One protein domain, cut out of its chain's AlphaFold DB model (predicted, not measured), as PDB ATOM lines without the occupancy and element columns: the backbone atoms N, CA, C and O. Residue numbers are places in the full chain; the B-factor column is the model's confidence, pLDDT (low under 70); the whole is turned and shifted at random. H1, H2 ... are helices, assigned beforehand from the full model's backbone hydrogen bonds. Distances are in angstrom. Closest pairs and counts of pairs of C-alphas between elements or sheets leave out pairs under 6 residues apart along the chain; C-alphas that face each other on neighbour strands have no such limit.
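AT A GLANCE: This is residues 70 to 116 of the 153 residues of the protein "Hypothetical protein" of Rotaria magnacalcarata (UniProt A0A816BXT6). Three short helices make a loose corner: H2 and H3 lie side by side, running opposite ways, and H1 stands about perpendicular to H3 and meets it near the first residues of both. The short link of residues 85 to 90 leads from the far end of H1 round to the beginning of H2, and residues 114 to 116 carry on beyond H3. The printed part has 47 residues with three named helices, in the order H1, H2, H3, and no named strand; the class is all helix. By its radius of gyration of the C-alphas, 10.6 A, the whole is compact, and the C-alphas span 30 by 23 by 15 A.

IN THESE COORDINATES: Residues 70 to 73 come before H1, residues 74 to 84, which begins at C-alpha 74 (32.107, -46.088, 42.960) and is 15.4 A long from first to last C-alpha. H2, residues 91 to 98, measures 10.9 A and begins at C-alpha 91 (21.720, -32.736, 52.188). H3, residues 103 to 113, measures 15.5 A and ends at C-alpha 113 (22.925, -39.964, 58.137).

HOW THE PARTS SIT: H1 and H3 touch, with the C-alphas of Met 74 and Leu 104 the closest at 6.7 A. Their lines are about perpendicular, at 75 degrees. H1 and H2 are near each other, with 5 pairs of C-alphas within 10 A. H2 and H3 are close but not clearly touching; their closest C-alphas, those of Trp 95 and Ser 106, are 6.2 A apart. They run opposite ways at a shallow tilt of 14 degrees, and the link between them is tight. In H1, H2 and H3 every O i to N i+4 pair is within hydrogen-bond range.

THE WHOLE: The C-alphas of Lys 70 and Cys 116, the two farthest apart, are separated by 32.7 A. The printed part has no cut, and neither link between helices is long. The mean pLDDT of the printed part is 88.3, and one residue, Lys 70, is under 70.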
ATOM      1  N   LYS A  70      23.351 -46.729  33.593       68.00
ATOM      2  CA  LYS A  70      24.783 -46.956  33.505       68.00
ATOM      3  C   LYS A  70      25.225 -47.226  34.933       68.00
ATOM      4  O   LYS A  70      25.080 -46.360  35.791       68.00
ATOM      5  N   ILE A  71      25.629 -48.463  35.196       70.12
ATOM      6  CA  ILE A  71      26.117 -48.854  36.508       70.12
ATOM      7  C   ILE A  71      27.468 -48.166  36.611       70.12
ATOM      8  O   ILE A  71      28.430 -48.590  35.973       70.12
ATOM      9  N   PHE A  72      27.489 -47.033  37.306       79.06
ATOM     10  CA  PHE A  72      28.707 -46.284  37.541       79.06
ATOM     11  C   PHE A  72      29.556 -47.040  38.555       79.06
ATOM     12  O   PHE A  72      29.049 -47.628  39.516       79.06
ATOM     13  N   THR A  73      30.866 -47.036  38.336       88.62
ATOM     14  CA  THR A  73      31.794 -47.475  39.377       88.62
ATOM     15  C   THR A  73      31.740 -46.496  40.555       88.62
ATOM     16  O   THR A  73      31.405 -45.322  40.387       88.62
ATOM     17  N   MET A  74      32.091 -46.950  41.763       89.00
ATOM     18  CA  MET A  74      32.107 -46.088  42.960       89.00
ATOM     19  C   MET A  74      32.935 -44.811  42.730       89.00
ATOM     20  O   MET A  74      32.548 -43.724  43.144       89.00
ATOM     21  N   THR A  75      34.062 -44.933  42.028       92.56
ATOM     22  CA  THR A  75      34.940 -43.817  41.661       92.56
ATOM     23  C   THR A  75      34.259 -42.809  40.740       92.56
ATOM     24  O   THR A  75      34.395 -41.609  40.951       92.56
ATOM     25  N   GLU A  76      33.485 -43.272  39.757       92.06
ATOM     26  CA  GLU A  76      32.742 -42.387  38.853       92.06
ATOM     27  C   GLU A  76      31.640 -41.625  39.596       92.06
ATOM     28  O   GLU A  76      31.472 -40.425  39.374       92.06
ATOM     29  N   GLU A  77      30.929 -42.289  40.515       92.25
ATOM     30  CA  GLU A  77      29.932 -41.640  41.372       92.25
ATOM     31  C   GLU A  77      30.563 -40.566  42.272       92.25
ATOM     32  O   GLU A  77      30.007 -39.475  42.413       92.25
ATOM     33  N   ILE A  78      31.745 -40.831  42.840       93.25
ATOM     34  CA  ILE A  78      32.487 -39.853  43.652       93.25
ATOM     35  C   ILE A  78      32.916 -38.653  42.802       93.25
ATOM     36  O   ILE A  78      32.708 -37.512  43.211       93.25
ATOM     37  N   CYS A  79      33.477 -38.878  41.610       93.38
ATOM     38  CA  CYS A  79      33.859 -37.789  40.706       93.38
ATOM     39  C   CYS A  79      32.650 -36.936  40.293       93.38
ATOM     40  O   CYS A  79      32.732 -35.705  40.254       93.38
ATOM     41  N   TYR A  80      31.505 -37.570  40.024       91.75
ATOM     42  CA  TYR A  80      30.262 -36.853  39.745       91.75
ATOM     43  C   TYR A  80      29.800 -36.037  40.957       91.75
ATOM     44  O   TYR A  80      29.450 -34.867  40.820       91.75
ATOM     45  N   TYR A  81      29.826 -36.615  42.156       92.12
ATOM     46  CA  TYR A  81      29.460 -35.903  43.378       92.12
ATOM     47  C   TYR A  81      30.334 -34.660  43.593       92.12
ATOM     48  O   TYR A  81      29.811 -33.561  43.753       92.12
ATOM     49  N   LEU A  82      31.659 -34.808  43.499       92.00
ATOM     50  CA  LEU A  82      32.613 -33.712  43.687       92.00
ATOM     51  C   LEU A  82      32.464 -32.587  42.653       92.00
ATOM     52  O   LEU A  82      32.769 -31.441  42.961       92.00
ATOM     53  N   SER A  83      31.993 -32.895  41.443       91.44
ATOM     54  CA  SER A  83      31.783 -31.897  40.383       91.44
ATOM     55  C   SER A  83      30.411 -31.222  40.419       91.44
ATOM     56  O   SER A  83      30.238 -30.167  39.817       91.44
ATOM     57  N   THR A  84      29.429 -31.813  41.104       88.94
ATOM     58  CA  THR A  84      28.032 -31.337  41.097       88.94
ATOM     59  C   THR A  84      27.553 -30.807  42.439       88.94
ATOM     60  O   THR A  84      26.484 -30.200  42.503       88.94
ATOM     61  N   VAL A  85      28.298 -31.050  43.517       87.69
ATOM     62  CA  VAL A  85      27.948 -30.558  44.845       87.69
ATOM     63  C   VAL A  85      28.022 -29.027  44.880       87.69
ATOM     64  O   VAL A  85      29.005 -28.419  44.469       87.69
ATOM     65  N   THR A  86      26.954 -28.403  45.370       85.00
ATOM     66  CA  THR A  86      26.850 -26.948  45.552       85.00
ATOM     67  C   THR A  86      26.426 -26.648  46.982       85.00
ATOM     68  O   THR A  86      25.546 -27.332  47.504       85.00
ATOM     69  N   GLU A  87      26.965 -25.592  47.589       82.44
ATOM     70  CA  GLU A  87      26.695 -25.231  48.995       82.44
ATOM     71  C   GLU A  87      25.243 -24.791  49.265       82.44
ATOM     72  O   GLU A  87      24.780 -24.818  50.401       82.44
ATOM     73  N   ASN A  88      24.485 -24.441  48.223       82.00
ATOM     74  CA  ASN A  88      23.137 -23.878  48.347       82.00
ATOM     75  C   ASN A  88      22.015 -24.918  48.531       82.00
ATOM     76  O   ASN A  88      20.840 -24.556  48.520       82.00
ATOM     77  N   GLN A  89      22.335 -26.210  48.654       86.94
ATOM     78  CA  GLN A  89      21.337 -27.276  48.770       86.94
ATOM     79  C   GLN A  89      21.451 -28.004  50.105       86.94
ATOM     80  O   GLN A  89      22.538 -28.347  50.562       86.94
ATOM     81  N   THR A  90      20.304 -28.307  50.715       88.62
ATOM     82  CA  THR A  90      20.296 -29.186  51.889       88.62
ATOM     83  C   THR A  90      20.671 -30.612  51.486       88.62
ATOM     84  O   THR A  90      20.348 -31.069  50.384       88.62
ATOM     85  N   LEU A  91      21.292 -31.352  52.408       88.25
ATOM     86  CA  LEU A  91      21.720 -32.736  52.188       88.25
ATOM     87  C   LEU A  91      20.579 -33.596  51.615       88.25
ATOM     88  O   LEU A  91      20.728 -34.218  50.565       88.25
ATOM     89  N   ASN A  92      19.401 -33.573  52.246       88.00
ATOM     90  CA  ASN A  92      18.251 -34.361  51.791       88.00
ATOM     91  C   ASN A  92      17.784 -33.994  50.372       88.00
ATOM     92  O   ASN A  92      17.415 -34.884  49.608       88.00
ATOM     93  N   GLN A  93      17.807 -32.713  49.999       90.31
ATOM     94  CA  GLN A  93      17.386 -32.275  48.663       90.31
ATOM     95  C   GLN A  93      18.339 -32.778  47.576       90.31
ATOM     96  O   GLN A  93      17.879 -33.309  46.559       90.31
ATOM     97  N   TYR A  94      19.651 -32.672  47.806       91.75
ATOM     98  CA  TYR A  94      20.655 -33.136  46.851       91.75
ATOM     99  C   TYR A  94      20.556 -34.652  46.629       91.75
ATOM    100  O   TYR A  94      20.460 -35.113  45.486       91.75
ATOM    101  N   TRP A  95      20.519 -35.442  47.710       91.12
ATOM    102  CA  TRP A  95      20.508 -36.907  47.612       91.12
ATOM    103  C   TRP A  95      19.195 -37.464  47.066       91.12
ATOM    104  O   TRP A  95      19.225 -38.457  46.344       91.12
ATOM    105  N   ASN A  96      18.055 -36.821  47.336       89.75
ATOM    106  CA  ASN A  96      16.782 -37.225  46.737       89.75
ATOM    107  C   ASN A  96      16.751 -36.966  45.227       89.75
ATOM    108  O   ASN A  96      16.266 -37.811  44.476       89.75
ATOM    109  N   SER A  97      17.315 -35.842  44.777       90.25
ATOM    110  CA  SER A  97      17.345 -35.473  43.355       90.25
ATOM    111  C   SER A  97      18.336 -36.322  42.550       90.25
ATOM    112  O   SER A  97      18.075 -36.655  41.396       90.25
ATOM    113  N   ASN A  98      19.456 -36.723  43.162       89.38
ATOM    114  CA  ASN A  98      20.517 -37.492  42.501       89.38
ATOM    115  C   ASN A  98      20.463 -39.002  42.777       89.38
ATOM    116  O   ASN A  98      21.326 -39.738  42.300       89.38
ATOM    117  N   LYS A  99      19.444 -39.497  43.493       88.06
ATOM    118  CA  LYS A  99      19.326 -40.911  43.889       88.06
ATOM    119  C   LYS A  99      19.421 -41.884  42.712       88.06
ATOM    120  O   LYS A  99      20.019 -42.941  42.854       88.06
ATOM    121  N   SER A 100      18.841 -41.544  41.559       86.88
ATOM    122  CA  SER A 100      18.859 -42.411  40.369       86.88
ATOM    123  C   SER A 100      20.226 -42.494  39.688       86.88
ATOM    124  O   SER A 100      20.478 -43.451  38.960       86.88
ATOM    125  N   ARG A 101      21.093 -41.499  39.909       87.31
ATOM    126  CA  ARG A 101      22.424 -41.385  39.295       87.31
ATOM    127  C   ARG A 101      23.540 -41.851  40.230       87.31
ATOM    128  O   ARG A 101      24.542 -42.357  39.751       87.31
ATOM    129  N   LEU A 102      23.348 -41.669  41.537       89.94
ATOM    130  CA  LEU A 102      24.300 -41.982  42.604       89.94
ATOM    131  C   LEU A 102      23.752 -43.107  43.483       89.94
ATOM    132  O   LEU A 102      23.419 -42.895  44.650       89.94
ATOM    133  N   LEU A 103      23.562 -44.295  42.915       89.69
ATOM    134  CA  LEU A 103      22.889 -45.395  43.608       89.69
ATOM    135  C   LEU A 103      23.743 -45.930  44.759       89.69
ATOM    136  O   LEU A 103      23.228 -46.158  45.859       89.69
ATOM    137  N   LEU A 104      25.045 -46.099  44.523       90.56
ATOM    138  CA  LEU A 104      25.950 -46.688  45.502       90.56
ATOM    139  C   LEU A 104      26.243 -45.685  46.622       90.56
ATOM    140  O   LEU A 104      26.055 -45.984  47.805       90.56
ATOM    141  N   LEU A 105      26.592 -44.459  46.248       92.00
ATOM    142  CA  LEU A 105      26.936 -43.383  47.161       92.00
ATOM    143  C   LEU A 105      25.726 -42.926  47.986       92.00
ATOM    144  O   LEU A 105      25.848 -42.783  49.202       92.00
ATOM    145  N   SER A 106      24.535 -42.794  47.388       91.06
ATOM    146  CA  SER A 106      23.325 -42.441  48.154       91.06
ATOM    147  C   SER A 106      22.959 -43.502  49.194       91.06
ATOM    148  O   SER A 106      22.482 -43.159  50.279       91.06
ATOM    149  N   SER A 107      23.219 -44.785  48.913       90.19
ATOM    150  CA  SER A 107      22.975 -45.869  49.872       90.19
ATOM    151  C   SER A 107      23.882 -45.762  51.104       90.19
ATOM    152  O   SER A 107      23.420 -45.930  52.237       90.19
ATOM    153  N   ILE A 108      25.154 -45.416  50.885       92.00
ATOM    154  CA  ILE A 108      26.159 -45.235  51.933       92.00
ATOM    155  C   ILE A 108      25.813 -43.999  52.754       92.00
ATOM    156  O   ILE A 108      25.697 -44.071  53.976       92.00
ATOM    157  N   VAL A 109      25.563 -42.878  52.083       91.69
ATOM    158  CA  VAL A 109      25.238 -41.612  52.736       91.69
ATOM    159  C   VAL A 109      23.977 -41.737  53.581       91.69
ATOM    160  O   VAL A 109      23.965 -41.285  54.725       91.69
ATOM    161  N   ARG A 110      22.934 -42.411  53.083       90.31
ATOM    162  CA  ARG A 110      21.727 -42.681  53.871       90.31
ATOM    163  C   ARG A 110      22.048 -43.459  55.145       90.31
ATOM    164  O   ARG A 110      21.496 -43.138  56.189       90.31
ATOM    165  N   ARG A 111      22.928 -44.462  55.082       90.44
ATOM    166  CA  ARG A 111      23.320 -45.246  56.262       90.44
ATOM    167  C   ARG A 111      24.046 -44.388  57.296       90.44
ATOM    168  O   ARG A 111      23.727 -44.484  58.475       90.44
ATOM    169  N   TYR A 112      24.963 -43.531  56.857       90.12
ATOM    170  CA  TYR A 112      25.686 -42.631  57.757       90.12
ATOM    171  C   TYR A 112      24.782 -41.562  58.383       90.12
ATOM    172  O   TYR A 112      24.912 -41.284  59.567       90.12
ATOM    173  N   ASN A 113      23.818 -41.016  57.636       86.38
ATOM    174  CA  ASN A 113      22.925 -39.964  58.137       86.38
ATOM    175  C   ASN A 113      21.839 -40.455  59.108       86.38
ATOM    176  O   ASN A 113      21.193 -39.639  59.756       86.38
ATOM    177  N   VAL A 114      21.611 -41.768  59.216       86.75
ATOM    178  CA  VAL A 114      20.707 -42.332  60.237       86.75
ATOM    179  C   VAL A 114      21.349 -42.292  61.629       86.75
ATOM    180  O   VAL A 114      20.643 -42.316  62.635       86.75
ATOM    181  N   ILE A 115      22.678 -42.221  61.701       85.88
ATOM    182  CA  ILE A 115      23.406 -42.172  62.963       85.88
ATOM    183  C   ILE A 115      23.391 -40.728  63.464       85.88
ATOM    184  O   ILE A 115      24.026 -39.846  62.888       85.88
ATOM    185  N   CYS A 116      22.664 -40.484  64.551       84.69
ATOM    186  CA  CYS A 116      22.720 -39.203  65.243       84.69
ATOM    187  C   CYS A 116      24.126 -38.986  65.814       84.69
ATOM    188  O   CYS A 116      24.686 -39.877  66.451       84.69
TER     189      CYS A 116